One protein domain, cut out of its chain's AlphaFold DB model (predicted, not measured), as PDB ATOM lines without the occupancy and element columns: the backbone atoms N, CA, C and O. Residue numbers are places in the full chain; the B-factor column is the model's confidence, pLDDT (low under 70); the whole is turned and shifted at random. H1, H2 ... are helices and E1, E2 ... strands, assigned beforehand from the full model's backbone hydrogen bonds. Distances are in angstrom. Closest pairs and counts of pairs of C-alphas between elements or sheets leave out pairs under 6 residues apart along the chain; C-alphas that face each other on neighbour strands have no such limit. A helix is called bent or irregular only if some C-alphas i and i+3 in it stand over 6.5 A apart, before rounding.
ATOM      1  N   ALA A  77      25.031   1.655  63.114       89.38
ATOM      2  CA  ALA A  77      24.734   0.409  62.421       89.38
ATOM      3  C   ALA A  77      23.926   0.671  61.142       89.38
ATOM      4  O   ALA A  77      24.339   0.227  60.068       89.38
ATOM      5  N   ASP A  78      22.861   1.471  61.230       87.44
ATOM      6  CA  ASP A  78      22.021   1.825  60.081       87.44
ATOM      7  C   ASP A  78      22.808   2.597  59.019       87.44
ATOM      8  O   ASP A  78      22.698   2.328  57.820       87.44
ATOM      9  N   LEU A  79      23.676   3.517  59.444       85.88
ATOM     10  CA  LEU A  79      24.555   4.260  58.542       85.88
ATOM     11  C   LEU A  79      25.568   3.363  57.816       85.88
ATOM     12  O   LEU A  79      25.836   3.554  56.623       85.88
ATOM     13  N   ALA A  80      26.150   2.391  58.525       88.69
ATOM     14  CA  ALA A  80      27.073   1.424  57.937       88.69
ATOM     15  C   ALA A  80      26.356   0.503  56.939       88.69
ATOM     16  O   ALA A  80      26.900   0.188  55.875       88.69
ATOM     17  N   GLU A  81      25.122   0.105  57.243       90.44
ATOM     18  CA  GLU A  81      24.307  -0.679  56.325       90.44
ATOM     19  C   GLU A  81      23.921   0.119  55.077       90.44
ATOM     20  O   GLU A  81      24.104  -0.367  53.956       90.44
ATOM     21  N   LEU A  82      23.449   1.356  55.252       86.25
ATOM     22  CA  LEU A  82      23.130   2.262  54.154       86.25
ATOM     23  C   LEU A  82      24.332   2.420  53.216       86.25
ATOM     24  O   LEU A  82      24.204   2.309  51.995       86.25
ATOM     25  N   GLU A  83      25.528   2.619  53.772       87.44
ATOM     26  CA  GLU A  83      26.767   2.657  52.999       87.44
ATOM     27  C   GLU A  83      27.019   1.358  52.226       87.44
ATOM     28  O   GLU A  83      27.376   1.405  51.042       87.44
ATOM     29  N   GLY A  84      26.819   0.211  52.875       89.44
ATOM     30  CA  GLY A  84      26.934  -1.108  52.263       89.44
ATOM     31  C   GLY A  84      25.999  -1.280  51.065       89.44
ATOM     32  O   GLY A  84      26.449  -1.695  49.994       89.44
ATOM     33  N   LEU A  85      24.725  -0.899  51.207       87.25
ATOM     34  CA  LEU A  85      23.719  -0.959  50.142       87.25
ATOM     35  C   LEU A  85      24.068  -0.029  48.977       87.25
ATOM     36  O   LEU A  85      24.123  -0.475  47.826       87.25
ATOM     37  N   LEU A  86      24.378   1.239  49.264       84.38
ATOM     38  CA  LEU A  86      24.759   2.211  48.237       84.38
ATOM     39  C   LEU A  86      26.004   1.747  47.470       84.38
ATOM     40  O   LEU A  86      26.051   1.848  46.247       84.38
ATOM     41  N   LYS A  87      27.002   1.179  48.158       86.69
ATOM     42  CA  LYS A  87      28.218   0.655  47.521       86.69
ATOM     43  C   LYS A  87      27.942  -0.597  46.688       86.69
ATOM     44  O   LYS A  87      28.414  -0.673  45.555       86.69
ATOM     45  N   LYS A  88      27.186  -1.562  47.218       88.50
ATOM     46  CA  LYS A  88      26.842  -2.821  46.531       88.50
ATOM     47  C   LYS A  88      26.128  -2.561  45.202       88.50
ATOM     48  O   LYS A  88      26.424  -3.221  44.206       88.50
ATOM     49  N   HIS A  89      25.215  -1.593  45.182       83.12
ATOM     50  CA  HIS A  89      24.409  -1.271  44.005       83.12
ATOM     51  C   HIS A  89      24.997  -0.155  43.132       83.12
ATOM     52  O   HIS A  89      24.464   0.111  42.058       83.12
ATOM     53  N   ASP A  90      26.140   0.414  43.530       84.69
ATOM     54  CA  ASP A  90      26.799   1.541  42.864       84.69
ATOM     55  C   ASP A  90      25.871   2.766  42.767       84.69
ATOM     56  O   ASP A  90      25.775   3.436  41.741       84.69
ATOM     57  N   PHE A  91      25.173   3.059  43.864       83.12
ATOM     58  CA  PHE A  91      24.309   4.219  43.996       83.12
ATOM     59  C   PHE A  91      24.996   5.390  44.700       83.12
ATOM     60  O   PHE A  91      26.003   5.293  45.415       83.12
ATOM     61  N   TRP A  92      24.406   6.547  44.473       83.75
ATOM     62  CA  TRP A  92      24.736   7.817  45.065       83.75
ATOM     63  C   TRP A  92      23.483   8.374  45.732       83.75
ATOM     64  O   TRP A  92      22.449   8.462  45.088       83.75
ATOM     65  N   LEU A  93      23.581   8.714  47.017       83.06
ATOM     66  CA  LEU A  93      22.504   9.350  47.773       83.06
ATOM     67  C   LEU A  93      22.882  10.811  48.010       83.06
ATOM     68  O   LEU A  93      23.936  11.087  48.598       83.06
ATOM     69  N   GLY A  94      22.042  11.715  47.517       82.25
ATOM     70  CA  GLY A  94      22.171  13.158  47.680       82.25
ATOM     71  C   GLY A  94      20.864  13.772  48.168       82.25
ATOM     72  O   GLY A  94      19.821  13.126  48.137       82.25
ATOM     73  N   TYR A  95      20.935  15.020  48.611       81.00
ATOM     74  CA  TYR A  95      19.779  15.801  49.031       81.00
ATOM     75  C   TYR A  95      19.783  17.141  48.294       81.00
ATOM     76  O   TYR A  95      20.836  17.771  48.183       81.00
ATOM     77  N   SER A  96      18.619  17.565  47.808       77.69
ATOM     78  CA  SER A  96      18.375  18.900  47.259       77.69
ATOM     79  C   SER A  96      17.278  19.578  48.070       77.69
ATOM     80  O   SER A  96      16.247  18.973  48.348       77.69
ATOM     81  N   HIS A  97      17.446  20.858  48.397       75.06
ATOM     82  CA  HIS A  97      16.402  21.628  49.081       75.06
ATOM     83  C   HIS A  97      15.128  21.786  48.241       75.06
ATOM     84  O   HIS A  97      14.057  22.010  48.794       75.06
ATOM     85  N   LEU A  98      15.238  21.673  46.914       78.44
ATOM     86  CA  LEU A  98      14.105  21.811  45.999       78.44
ATOM     87  C   LEU A  98      13.339  20.501  45.810       78.44
ATOM     88  O   LEU A  98      12.143  20.526  45.537       78.44
ATOM     89  N   LYS A  99      14.035  19.363  45.893       79.12
ATOM     90  CA  LYS A  99      13.500  18.060  45.466       79.12
ATOM     91  C   LYS A  99      13.559  16.972  46.546       79.12
ATOM     92  O   LYS A  99      12.993  15.904  46.358       79.12
ATOM     93  N   GLY A 100      14.225  17.224  47.670       83.75
ATOM     94  CA  GLY A 100      14.428  16.258  48.747       83.75
ATOM     95  C   GLY A 100      15.560  15.263  48.472       83.75
ATOM     96  O   GLY A 100      16.520  15.558  47.752       83.75
ATOM     97  N   TRP A 101      15.469  14.083  49.088       82.06
ATOM     98  CA  TRP A 101      16.444  13.007  48.916       82.06
ATOM     99  C   TRP A 101      16.327  12.339  47.550       82.06
ATOM    100  O   TRP A 101      15.238  11.974  47.106       82.06
ATOM    101  N   ALA A 102      17.475  12.126  46.913       83.06
ATOM    102  CA  ALA A 102      17.574  11.580  45.573       83.06
ATOM    103  C   ALA A 102      18.620  10.460  45.489       83.06
ATOM    104  O   ALA A 102      19.740  10.587  45.996       83.06
ATOM    105  N   LEU A 103      18.263   9.383  44.788       81.56
ATOM    106  CA  LEU A 103      19.142   8.261  44.476       81.56
ATOM    107  C   LEU A 103      19.602   8.328  43.012       81.56
ATOM    108  O   LEU A 103      18.792   8.478  42.096       81.56
ATOM    109  N   LEU A 104      20.907   8.181  42.784       81.00
ATOM    110  CA  LEU A 104      21.535   8.267  41.466       81.00
ATOM    111  C   LEU A 104      22.377   7.022  41.159       81.00
ATOM    112  O   LEU A 104      23.182   6.589  41.981       81.00
ATOM    113  N   ASP A 105      22.228   6.464  39.958       75.56
ATOM    114  CA  ASP A 105      23.007   5.317  39.466       75.56
ATOM    115  C   ASP A 105      24.378   5.762  38.924       75.56
ATOM    116  O   ASP A 105      24.465   6.500  37.939       75.56
ATOM    117  N   ARG A 106      25.470   5.297  39.547       73.00
ATOM    118  CA  ARG A 106      26.848   5.646  39.152       73.00
ATOM    119  C   ARG A 106      27.296   4.967  37.857       73.00
ATOM    120  O   ARG A 106      28.248   5.442  37.227       73.00
ATOM    121  N   LYS A 107      26.644   3.879  37.428       70.69
ATOM    122  CA  LYS A 107      27.056   3.110  36.238       70.69
ATOM    123  C   LYS A 107      26.742   3.834  34.934       70.69
ATOM    124  O   LYS A 107      27.386   3.573  33.919       70.69
ATOM    125  N   LYS A 108      25.805   4.783  34.953       66.62
ATOM    126  CA  LYS A 108      25.361   5.543  33.778       66.62
ATOM    127  C   LYS A 108      26.213   6.791  33.537       66.62
ATOM    128  O   LYS A 108      25.734   7.921  33.587       66.62
ATOM    129  N   ARG A 109      27.502   6.580  33.249       62.34
ATOM    130  CA  ARG A 109      28.462   7.662  32.940       62.34
ATOM    131  C   ARG A 109      28.176   8.395  31.624       62.34
ATOM    132  O   ARG A 109      28.738   9.457  31.395       62.34
ATOM    133  N   GLU A 110      27.320   7.829  30.778       55.25
ATOM    134  CA  GLU A 110      26.936   8.351  29.459       55.25
ATOM    135  C   GLU A 110      26.086   9.630  29.491       55.25
ATOM    136  O   GLU A 110      25.954  10.305  28.474       55.25
ATOM    137  N   TYR A 111      25.545  10.005  30.649       56.84
ATOM    138  CA  TYR A 111      24.830  11.267  30.818       56.84
ATOM    139  C   TYR A 111      25.781  12.351  31.343       56.84
ATOM    140  O   TYR A 111      26.521  12.126  32.312       56.84
ATOM    141  N   SER A 112      25.727  13.547  30.746       60.69
ATOM    142  CA  SER A 112      26.336  14.747  31.331       60.69
ATOM    143  C   SER A 112      25.760  14.995  32.726       60.69
ATOM    144  O   SER A 112      24.603  14.660  32.984       60.69
ATOM    145  N   ASP A 113      26.552  15.576  33.630       62.88
ATOM    146  CA  ASP A 113      26.187  15.699  35.051       62.88
ATOM    147  C   ASP A 113      24.826  16.387  35.281       62.88
ATOM    148  O   ASP A 113      24.119  16.044  36.221       62.88
ATOM    149  N   TRP A 114      24.405  17.273  34.373       62.88
ATOM    150  CA  TRP A 114      23.131  17.999  34.431       62.88
ATOM    151  C   TRP A 114      21.941  17.304  33.740       62.88
ATOM    152  O   TRP A 114      20.826  17.782  33.862       62.88
ATOM    153  N   ASN A 115      22.127  16.199  33.006       66.81
ATOM    154  CA  ASN A 115      21.028  15.464  32.342       66.81
ATOM    155  C   ASN A 115      20.870  14.032  32.885       66.81
ATOM    156  O   ASN A 115      20.257  13.171  32.245       66.81
ATOM    157  N   ARG A 116      21.460  13.750  34.051       70.81
ATOM    158  CA  ARG A 116      21.329  12.453  34.714       70.81
ATOM    159  C   ARG A 116      19.959  12.343  35.382       70.81
ATOM    160  O   ARG A 116      19.638  13.195  36.207       70.81
ATOM    161  N   PRO A 117      19.162  11.311  35.063       74.25
ATOM    162  CA  PRO A 117      17.945  11.043  35.813       74.25
ATOM    163  C   PRO A 117      18.296  10.559  37.227       74.25
ATOM    164  O   PRO A 117      19.174   9.705  37.383       74.25
ATOM    165  N   PHE A 118      17.588  11.068  38.230       78.69
ATOM    166  CA  PHE A 118      17.612  10.574  39.611       78.69
ATOM    167  C   PHE A 118      16.206  10.181  40.046       78.69
ATOM    168  O   PHE A 118      15.221  10.538  39.402       78.69
ATOM    169  N   ILE A 119      16.140   9.419  41.132       78.38
ATOM    170  CA  ILE A 119      14.889   8.947  41.719       78.38
ATOM    171  C   ILE A 119      14.691   9.677  43.030       78.38
ATOM    172  O   ILE A 119      15.561   9.609  43.900       78.38
ATOM    173  N   LEU A 120      13.570  10.369  43.157       82.81
ATOM    174  CA  LEU A 120      13.175  11.027  44.390       82.81
ATOM    175  C   LEU A 120      12.637   9.983  45.358       82.81
ATOM    176  O   LEU A 120      11.763   9.202  45.004       82.81
ATOM    177  N   LEU A 121      13.187   9.932  46.570       78.44
ATOM    178  CA  LEU A 121      12.788   8.913  47.547       78.44
ATOM    179  C   LEU A 121      11.396   9.181  48.135       78.44
ATOM    180  O   LEU A 121      10.723   8.228  48.508       78.44
ATOM    181  N   GLY A 122      10.945  10.441  48.133       74.25
ATOM    182  CA  GLY A 122       9.641  10.825  48.680       74.25
ATOM    183  C   GLY A 122       8.447  10.247  47.914       74.25
ATOM    184  O   GLY A 122       7.521   9.741  48.534       74.25
ATOM    185  N   ASP A 123       8.468  10.292  46.579       76.00
ATOM    186  CA  ASP A 123       7.359   9.825  45.728       76.00
ATOM    187  C   ASP A 123       7.780   8.763  44.694       76.00
ATOM    188  O   ASP A 123       6.974   8.294  43.889       76.00
ATOM    189  N   GLY A 124       9.061   8.386  44.676       70.38
ATOM    190  CA  GLY A 124       9.611   7.446  43.704       70.38
ATOM    191  C   GLY A 124       9.668   7.981  42.271       70.38
ATOM    192  O   GLY A 124       9.964   7.218  41.343       70.38
ATOM    193  N   SER A 125       9.369   9.265  42.057       77.69
ATOM    194  CA  SER A 125       9.368   9.869  40.734       77.69
ATOM    195  C   SER A 125      10.785  10.018  40.195       77.69
ATOM    196  O   SER A 125      11.786  10.034  40.916       77.69
ATOM    197  N   ILE A 126      10.868  10.081  38.871       76.69
ATOM    198  CA  ILE A 126      12.128  10.231  38.160       76.69
ATOM    199  C   ILE A 126      12.155  11.633  37.616       76.69
ATOM    200  O   ILE A 126      11.302  11.991  36.800       76.69
ATOM    201  N   ASP A 127      13.159  12.381  38.032       80.69
ATOM    202  CA  ASP A 127      13.305  13.767  37.639       80.69
ATOM    203  C   ASP A 127      14.701  14.019  37.067       80.69
ATOM    204  O   ASP A 127      15.612  13.180  37.116       80.69
ATOM    205  N   ARG A 128      14.837  15.174  36.429       79.12
ATOM    206  CA  ARG A 128      16.089  15.708  35.918       79.12
ATOM    207  C   ARG A 128      16.200  17.137  36.398       79.12
ATOM    208  O   ARG A 128      15.234  17.885  36.346       79.12
ATOM    209  N   LEU A 129      17.402  17.536  36.782       65.00
ATOM    210  CA  LEU A 129      17.652  18.941  37.045       65.00
ATOM    211  C   LEU A 129      17.739  19.668  35.707       65.00
ATOM    212  O   LEU A 129      18.465  19.263  34.799       65.00
ATOM    213  N   SER A 130      17.013  20.767  35.580       69.44
ATOM    214  CA  SER A 130      17.305  21.748  34.550       69.44
ATOM    215  C   SER A 130      18.696  22.335  34.785       69.44
ATOM    216  O   SER A 130      19.207  22.392  35.905       69.44
ATOM    217  N   ARG A 131      19.319  22.843  33.720       65.69
ATOM    218  CA  ARG A 131      20.612  23.534  33.824       65.69
ATOM    219  C   ARG A 131      20.558  24.736  34.779       65.69
ATOM    220  O   ARG A 131      21.579  25.063  35.373       65.69
ATOM    221  N   ALA A 132      19.388  25.365  34.915       67.56
ATOM    222  CA  ALA A 132      19.144  26.474  35.829       67.56
ATOM    223  C   ALA A 132      19.111  26.003  37.292       67.56
ATOM    224  O   ALA A 132      19.884  26.513  38.098       67.56
ATOM    225  N   GLU A 133      18.319  24.972  37.612       65.62
ATOM    226  CA  GLU A 133      18.302  24.351  38.949       65.62
ATOM    227  C   GLU A 133      19.703  23.863  39.339       65.62
ATOM    228  O   GLU A 133      20.181  24.134  40.433       65.62
ATOM    229  N   PHE A 134      20.419  23.263  38.388       60.50
ATOM    230  CA  PHE A 134      21.807  22.825  38.539       60.50
ATOM    231  C   PHE A 134      22.792  23.975  38.839       60.50
ATOM    232  O   PHE A 134      23.832  23.752  39.452       60.50
ATOM    233  N   SER A 135      22.489  25.202  38.401       56.06
ATOM    234  CA  SER A 135      23.340  26.389  38.586       56.06
ATOM    235  C   SER A 135      22.983  27.255  39.800       56.06
ATOM    236  O   SER A 135      23.819  28.042  40.235       56.06
ATOM    237  N   CYS A 136      21.768  27.122  40.338       54.06
ATOM    238  CA  CYS A 136      21.252  27.943  41.438       54.06
ATOM    239  C   CYS A 136      21.493  27.343  42.834       54.06
ATOM    240  O   CYS A 136      21.167  27.983  43.831       54.06
ATOM    241  N   GLU A 137      22.060  26.140  42.937       53.94
ATOM    242  CA  GLU A 137      22.334  25.519  44.234       53.94
ATOM    243  C   GLU A 137      23.616  26.091  44.881       53.94
ATOM    244  O   GLU A 137      24.657  26.198  44.215       53.94
ATOM    245  N   PRO A 138      23.586  26.459  46.179       42.78
ATOM    246  CA  PRO A 138      24.753  26.996  46.869       42.78
ATOM    247  C   PRO A 138      25.896  25.966  46.844       42.78
ATOM    248  O   PRO A 138      25.785  24.884  47.416       42.78
ATOM    249  N   ASN A 139      27.011  26.341  46.199       44.97
ATOM    250  CA  ASN A 139      28.228  25.548  45.922       44.97
ATOM    251  C   ASN A 139      28.256  24.696  44.638       44.97
ATOM    252  O   ASN A 139      29.220  23.951  44.439       44.97
ATOM    253  N   GLY A 140      27.300  24.866  43.722       46.47
ATOM    254  CA  GLY A 140      27.360  24.231  42.408       46.47
ATOM    255  C   GLY A 140      27.177  22.708  42.446       46.47
ATOM    256  O   GLY A 140      27.097  22.071  43.498       46.47
ATOM    257  N   PRO A 141      27.058  22.106  41.265       44.50
ATOM    258  CA  PRO A 141      26.149  21.008  41.045       44.50
ATOM    259  C   PRO A 141      26.702  19.728  41.623       44.50
ATOM    260  O   PRO A 141      27.776  19.309  41.200       44.50
ATOM    261  N   TRP A 142      25.974  19.079  42.530       50.53
ATOM    262  CA  TRP A 142      26.208  17.665  42.812       50.53
ATOM    263  C   TRP A 142      27.708  17.307  42.903       50.53
ATOM    264  O   TRP A 142      28.168  16.297  42.363       50.53
ATOM    265  N   ARG A 143      28.498  18.057  43.696       48.12
ATOM    266  CA  ARG A 143      29.405  17.290  44.547       48.12
ATOM    267  C   ARG A 143      28.443  16.395  45.271       48.12
ATOM    268  O   ARG A 143      27.591  16.876  46.011       48.12
ATOM    269  N   LEU A 144      28.520  15.112  44.985       47.56
ATOM    270  CA  LEU A 144      27.830  14.136  45.779       47.56
ATOM    271  C   LEU A 144      28.498  14.203  47.120       47.56
ATOM    272  O   LEU A 144      29.443  13.481  47.440       47.56
ATOM    273  N   ASN A 145      27.990  15.136  47.898       49.81
ATOM    274  CA  ASN A 145      28.110  15.236  49.313       49.81
ATOM    275  C   ASN A 145      27.191  14.148  49.841       49.81
ATOM    276  O   ASN A 145      26.210  14.416  50.520       49.81
ATOM    277  N   TYR A 146      27.536  12.918  49.421       60.31
ATOM    278  CA  TYR A 146      27.535  11.686  50.169       60.31
ATOM    279  C   TYR A 146      27.017  12.020  51.535       60.31
ATOM    280  O   TYR A 146      27.785  12.660  52.235       60.31
ATOM    281  N   TRP A 147      25.743  11.747  51.809       68.69
ATOM    282  CA  TRP A 147      24.990  12.059  53.033       68.69
ATOM    283  C   TRP A 147      25.841  12.396  54.286       68.69
ATOM    284  O   TRP A 147      25.572  13.365  54.987       68.69
ATOM    285  N   LYS A 148      26.971  11.710  54.485       72.88
ATOM    286  CA  LYS A 148      28.133  12.084  55.323       72.88
ATOM    287  C   LYS A 148      28.693  13.528  55.247       72.88
ATOM    288  O   LYS A 148      29.394  13.918  56.174       72.88
ATOM    289  N   LYS A 149      28.484  14.300  54.179       73.50
ATOM    290  CA  LYS A 149      29.049  15.646  53.932       73.50
ATOM    291  C   LYS A 149      27.988  16.749  53.972       73.50
ATOM    292  O   LYS A 149      28.316  17.905  53.724       73.50
ATOM    293  N   ILE A 150      26.737  16.388  54.245       73.00
ATOM    294  CA  ILE A 150      25.649  17.341  54.441       73.00
ATOM    295  C   ILE A 150      25.904  18.081  55.758       73.00
ATOM    296  O   ILE A 150      26.163  17.438  56.784       73.00
ATOM    297  N   ASP A 151      25.868  19.416  55.718       79.31
ATOM    298  CA  ASP A 151      26.031  20.253  56.906       79.31
ATOM    299  C   ASP A 151      24.881  20.037  57.910       79.31
ATOM    300  O   ASP A 151      23.820  19.502  57.580       79.31
ATOM    301  N   GLY A 152      25.087  20.443  59.164       77.19
ATOM    302  CA  GLY A 152      24.102  20.210  60.223       77.19
ATOM    303  C   GLY A 152      22.750  20.897  59.993       77.19
ATOM    304  O   GLY A 152      21.735  20.401  60.472       77.19
ATOM    305  N   THR A 153      22.698  22.010  59.257       78.31
ATOM    306  CA  THR A 153      21.444  22.722  58.958       78.31
ATOM    307  C   THR A 153      20.636  21.973  57.913       78.31
ATOM    308  O   THR A 153      19.456  21.704  58.130       78.31
ATOM    309  N   THR A 154      21.287  21.554  56.834       73.88
ATOM    310  CA  THR A 154      20.668  20.756  55.779       73.88
ATOM    311  C   THR A 154      20.230  19.392  56.309       73.88
ATOM    312  O   THR A 154      19.124  18.957  56.015       73.88
ATOM    313  N   ARG A 155      21.024  18.751  57.178       77.06
ATOM    314  CA  ARG A 155      20.652  17.472  57.810       77.06
ATOM    315  C   ARG A 155      19.391  17.585  58.671       77.06
ATOM    316  O   ARG A 155      18.565  16.684  58.659       77.06
ATOM    317  N   ARG A 156      19.203  18.705  59.376       79.94
ATOM    318  CA  ARG A 156      17.973  18.958  60.149       79.94
ATOM    319  C   ARG A 156      16.746  19.124  59.259       79.94
ATOM    320  O   ARG A 156      15.692  18.608  59.601       79.94
ATOM    321  N   ALA A 157      16.885  19.827  58.136       78.00
ATOM    322  CA  ALA A 157      15.793  19.997  57.179       78.00
ATOM    323  C   ALA A 157      15.466  18.695  56.426       78.00
ATOM    324  O   ALA A 157      14.319  18.459  56.064       78.00
ATOM    325  N   ALA A 158      16.478  17.857  56.189       73.38
ATOM    326  CA  ALA A 158      16.360  16.636  55.405       73.38
ATOM    327  C   ALA A 158      15.858  15.415  56.198       73.38
ATOM    328  O   ALA A 158      15.396  14.459  55.580       73.38
ATOM    329  N   GLY A 159      15.968  15.420  57.530       81.31
ATOM    330  CA  GLY A 159      15.823  14.207  58.346       81.31
ATOM    331  C   GLY A 159      17.096  13.350  58.345       81.31
ATOM    332  O   GLY A 159      18.076  13.673  57.662       81.31
ATOM    333  N   SER A 160      17.121  12.275  59.142       79.31
ATOM    334  CA  SER A 160      18.298  11.405  59.183       79.31
ATOM    335  C   SER A 160      18.380  10.545  57.925       79.31
ATOM    336  O   SER A 160      17.380  10.063  57.399       79.31
ATOM    337  N   ALA A 161      19.603  10.295  57.452       74.19
ATOM    338  CA  ALA A 161      19.807   9.364  56.351       74.19
ATOM    339  C   ALA A 161      19.420   7.920  56.734       74.19
ATOM    340  O   ALA A 161      19.071   7.142  55.844       74.19
ATOM    341  N   SER A 162      19.458   7.554  58.024       77.69
ATOM    342  CA  SER A 162      19.019   6.230  58.490       77.69
ATOM    343  C   SER A 162      17.511   6.028  58.339       77.69
ATOM    344  O   SER A 162      17.088   4.908  58.059       77.69
ATOM    345  N   ASP A 163      16.709   7.095  58.401       81.00
ATOM    346  CA  ASP A 163      15.251   7.016  58.211       81.00
ATOM    347  C   ASP A 163      14.895   6.521  56.794       81.00
ATOM    348  O   ASP A 163      13.892   5.839  56.583       81.00
ATOM    349  N   LEU A 164      15.784   6.766  55.826       82.12
ATOM    350  CA  LEU A 164      15.641   6.334  54.431       82.12
ATOM    351  C   LEU A 164      16.042   4.876  54.203       82.12
ATOM    352  O   LEU A 164      15.840   4.347  53.107       82.12
ATOM    353  N   LEU A 165      16.646   4.205  55.190       82.69
ATOM    354  CA  LEU A 165      17.177   2.853  55.014       82.69
ATOM    355  C   LEU A 165      16.073   1.873  54.596       82.69
ATOM    356  O   LEU A 165      16.281   1.052  53.699       82.69
ATOM    357  N   GLN A 166      14.881   1.979  55.193       83.44
ATOM    358  CA  GLN A 166      13.740   1.137  54.824       83.44
ATOM    359  C   GLN A 166      13.249   1.415  53.397       83.44
ATOM    360  O   GLN A 166      12.994   0.472  52.643       83.44
ATOM    361  N   GLU A 167      13.174   2.683  52.994       81.00
ATOM    362  CA  GLU A 167      12.762   3.074  51.644       81.00
ATOM    363  C   GLU A 167      13.764   2.603  50.588       81.00
ATOM    364  O   GLU A 167      13.369   2.037  49.568       81.00
ATOM    365  N   ILE A 168      15.064   2.749  50.857       81.94
ATOM    366  CA  ILE A 168      16.139   2.293  49.969       81.94
ATOM    367  C   ILE A 168      16.147   0.763  49.869       81.94
ATOM    368  O   ILE A 168      16.298   0.231  48.768       81.94
ATOM    369  N   ARG A 169      15.926   0.034  50.973       85.94
ATOM    370  CA  ARG A 169      15.751  -1.432  50.946       85.94
ATOM    371  C   ARG A 169      14.558  -1.828  50.076       85.94
ATOM    372  O   ARG A 169      14.716  -2.669  49.190       85.94
ATOM    373  N   ARG A 170      13.394  -1.200  50.287       83.44
ATOM    374  CA  ARG A 170      12.176  -1.428  49.488       83.44
ATOM    375  C   ARG A 170      12.451  -1.190  48.004       83.44
ATOM    376  O   ARG A 170      12.139  -2.043  47.175       83.44
ATOM    377  N   TYR A 171      13.096  -0.073  47.684       79.38
ATOM    378  CA  TYR A 171      13.452   0.306  46.322       79.38
ATOM    379  C   TYR A 171      14.412  -0.698  45.659       79.38
ATOM    380  O   TYR A 171      14.185  -1.140  44.527       79.38
ATOM    381  N   ILE A 172      15.476  -1.106  46.362       82.44
ATOM    382  CA  ILE A 172      16.436  -2.104  45.868       82.44
ATOM    383  C   ILE A 172      15.731  -3.435  45.619       82.44
ATOM    384  O   ILE A 172      15.897  -4.012  44.547       82.44
ATOM    385  N   GLN A 173      14.910  -3.897  46.563       85.38
ATOM    386  CA  GLN A 173      14.176  -5.153  46.443       85.38
ATOM    387  C   GLN A 173      13.237  -5.142  45.231       85.38
ATOM    388  O   GLN A 173      13.237  -6.092  44.448       85.38
ATOM    389  N   GLN A 174      12.480  -4.061  45.030       79.94
ATOM    390  CA  GLN A 174      11.615  -3.896  43.858       79.94
ATOM    391  C   GLN A 174      12.419  -3.882  42.551       79.94
ATOM    392  O   GLN A 174      12.041  -4.543  41.584       79.94
ATOM    393  N   THR A 175      13.561  -3.190  42.525       74.88
ATOM    394  CA  THR A 175      14.443  -3.135  41.349       74.88
ATOM    395  C   THR A 175      15.055  -4.502  41.036       74.88
ATOM    396  O   THR A 175      15.123  -4.899  39.872       74.88
ATOM    397  N   GLU A 176      15.483  -5.253  42.052       82.38
ATOM    398  CA  GLU A 176      15.997  -6.616  41.893       82.38
ATOM    399  C   GLU A 176      14.905  -7.565  41.384       82.38
ATOM    400  O   GLU A 176      15.152  -8.309  40.433       82.38
ATOM    401  N   GLN A 177      13.690  -7.501  41.939       78.81
ATOM    402  CA  GLN A 177      12.542  -8.289  41.478       78.81
ATOM    403  C   GLN A 177      12.179  -7.966  40.022       78.81
ATOM    404  O   GLN A 177      12.045  -8.876  39.201       78.81
ATOM    405  N   ALA A 178      12.093  -6.681  39.665       72.88
ATOM    406  CA  ALA A 178      11.844  -6.245  38.292       72.88
ATOM    407  C   ALA A 178      12.981  -6.672  37.344       72.88
ATOM    408  O   ALA A 178      12.732  -7.128  36.225       72.88
ATOM    409  N   GLY A 179      14.235  -6.589  37.796       74.19
ATOM    410  CA  GLY A 179      15.411  -7.039  37.052       74.19
ATOM    411  C   GLY A 179      15.414  -8.546  36.794       74.19
ATOM    412  O   GLY A 179      15.713  -8.972  35.678       74.19
ATOM    413  N   GLN A 180      15.031  -9.356  37.783       77.25
ATOM    414  CA  GLN A 180      14.860 -10.804  37.634       77.25
ATOM    415  C   GLN A 180      13.721 -11.140  36.667       77.25
ATOM    416  O   GLN A 180      13.911 -11.962  35.767       77.25
ATOM    417  N   LEU A 181      12.570 -10.469  36.797       71.12
ATOM    418  CA  LEU A 181      11.443 -10.629  35.877       71.12
ATOM    419  C   LEU A 181      11.862 -10.293  34.442       71.12
ATOM    420  O   LEU A 181      11.584 -11.054  33.520       71.12
ATOM    421  N   ARG A 182      12.617  -9.210  34.249       66.56
ATOM    422  CA  ARG A 182      13.158  -8.827  32.944       66.56
ATOM    423  C   ARG A 182      14.182  -9.817  32.404       66.56
ATOM    424  O   ARG A 182      14.144 -10.138  31.222       66.56
ATOM    425  N   ALA A 183      15.110 -10.294  33.227       73.69
ATOM    426  CA  ALA A 183      16.081 -11.297  32.798       73.69
ATOM    427  C   ALA A 183      15.365 -12.574  32.330       73.69
ATOM    428  O   ALA A 183      15.709 -13.124  31.283       73.69
ATOM    429  N   LYS A 184      14.311 -12.977  33.049       77.50
ATOM    430  CA  LYS A 184      13.419 -14.070  32.659       77.50
ATOM    431  C   LYS A 184      12.702 -13.778  31.335       77.50
ATOM    432  O   LYS A 184      12.765 -14.613  30.442       77.50
ATOM    433  N   LEU A 185      12.132 -12.581  31.162       69.62
ATOM    434  CA  LEU A 185      11.517 -12.130  29.902       69.62
ATOM    435  C   LEU A 185      12.480 -12.210  28.718       69.62
ATOM    436  O   LEU A 185      12.126 -12.702  27.651       69.62
ATOM    437  N   VAL A 186      13.709 -11.726  28.895       69.88
ATOM    438  CA  VAL A 186      14.739 -11.750  27.851       69.88
ATOM    439  C   VAL A 186      15.136 -13.186  27.518       69.88
ATOM    440  O   VAL A 186      15.282 -13.508  26.342       69.88
ATOM    441  N   ALA A 187      15.288 -14.048  28.524       77.44
ATOM    442  CA  ALA A 187      15.590 -15.459  28.317       77.44
ATOM    443  C   ALA A 187      14.456 -16.184  27.571       77.44
ATOM    444  O   ALA A 187      14.725 -16.860  26.579       77.44
ATOM    445  N   ASP A 188      13.202 -15.987  27.989       73.56
ATOM    446  CA  ASP A 188      12.021 -16.565  27.339       73.56
ATOM    447  C   ASP A 188      11.891 -16.057  25.888       73.56
ATOM    448  O   ASP A 188      11.723 -16.858  24.967       73.56
ATOM    449  N   ARG A 189      12.093 -14.752  25.651       73.00
ATOM    450  CA  ARG A 189      12.105 -14.143  24.309       73.00
ATOM    451  C   ARG A 189      13.208 -14.710  23.416       73.00
ATOM    452  O   ARG A 189      12.981 -14.958  22.237       73.00
ATOM    453  N   ASN A 190      14.412 -14.899  23.949       76.50
ATOM    454  CA  ASN A 190      15.508 -15.490  23.184       76.50
ATOM    455  C   ASN A 190      15.226 -16.966  22.862       76.50
ATOM    456  O   ASN A 190      15.573 -17.421  21.776       76.50
ATOM    457  N   GLY A 191      14.566 -17.694  23.771       78.19
ATOM    458  CA  GLY A 191      14.076 -19.050  23.521       78.19
ATOM    459  C   GLY A 191      13.023 -19.107  22.411       78.19
ATOM    460  O   GLY A 191      13.110 -19.971  21.540       78.19
ATOM    461  N   ASP A 192      12.080 -18.158  22.390       79.19
ATOM    462  CA  ASP A 192      11.117 -18.011  21.290       79.19
ATOM    463  C   ASP A 192      11.842 -17.826  19.951       79.19
ATOM    464  O   ASP A 192      11.689 -18.647  19.048       79.19
ATOM    465  N   PHE A 193      12.694 -16.799  19.843       76.50
ATOM    466  CA  PHE A 193      13.414 -16.494  18.604       76.50
ATOM    467  C   PHE A 193      14.288 -17.651  18.119       76.50
ATOM    468  O   PHE A 193      14.347 -17.901  16.919       76.50
ATOM    469  N   ALA A 194      14.930 -18.379  19.035       77.06
ATOM    470  CA  ALA A 194      15.768 -19.524  18.693       77.06
ATOM    471  C   ALA A 194      14.981 -20.705  18.102       77.06
ATOM    472  O   ALA A 194      15.576 -21.564  17.456       77.06
TER     473      ALA A 194
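This is residues 77 to 194 of the 456 residues of the protein "DarT domain-containing protein" of Accumulibacter phosphatis (strain UW-1) (UniProt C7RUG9). A small body is built round a hairpin-like sheet of three strands, E1, E2 and E3, with helix H1 at the E1 and E2 part of the sheet, and one long helix, H4, runs out of this body as an arm whose residues 173 to 194 stick out free. Short helices H2 and H3 and two long stretches with no named element, residues 106 to 117 and 137 to 151, make up much of the rest. The printed part has 118 residues, in the order H1 E1 E2 E3 H2 H3 H4; the sheet, ordered E1 - E2 - E3, is antiparallel throughout, and the class is mostly helix. The whole is only just loose, close to compact, with a radius of gyration of the C-alphas of 16.5 A, and it spans 57 by 36 by 22 A.

Start at H1, residues 77 to 89, which is on the sheet of E1, residues 91 to 96, E2, residues 100 to 105, and E3, residues 118 to 120. The strands form a meander, each the antiparallel neighbour of the one before. In the hairpin E1 and E2, at 153 degrees, look for N 94 and O 102, 3.0 A apart, within hydrogen-bond range. In the hairpin E2 and E3, at 146 degrees, N 103 and O 119 are within range at 2.9 A. H2, residues 131 to 136, touches no helix and is not on the sheet. H3, residues 152 to 158, only grazes the sheet; its closest C-alphas to E2 are those of Ala 158 and Gly 100, 6.9 A apart. H4, residues 161 to 194, also only grazes the sheet, with residues 161 to 171. It touches H1 at a shallow tilt of 25 degrees, the same way, with residues 161 to 165 alone; the closest C-alphas are those of Asp 78 and Ser 162, 5.6 A apart. H3 and H4 are only just apart, at 8.3 A. Every O i to N i+4 pair is within hydrogen-bond range in H1, H2 and H3, and 27 of 30 in H4.

Find C-alpha 77 at (24.734, 0.409, 62.421); from there H1 runs 18.5 A to His 89. E1 and E2 measure 16.2 A and 16.7 A, E3 6.5 A, H2 8.8 A and H3 9.8 A. H4 runs 47.6 A from C-alpha 161 at (19.807, 9.364, 56.351) to C-alpha 194 at (15.768, -19.524, 18.693). It has a kink of 31 degrees near residue 168 and is only just irregular: C-alphas 163 and 166 are 7.0 A apart.

The two C-alphas farthest apart are those of Thr 153 and Ala 194, 58.6 A. The printed part has no cut. The links E2 to E3 and H2 to H3 are long. Look for pLDDT under 70 at residues 108 to 115, 129 to 147, 182 and 185 to 186.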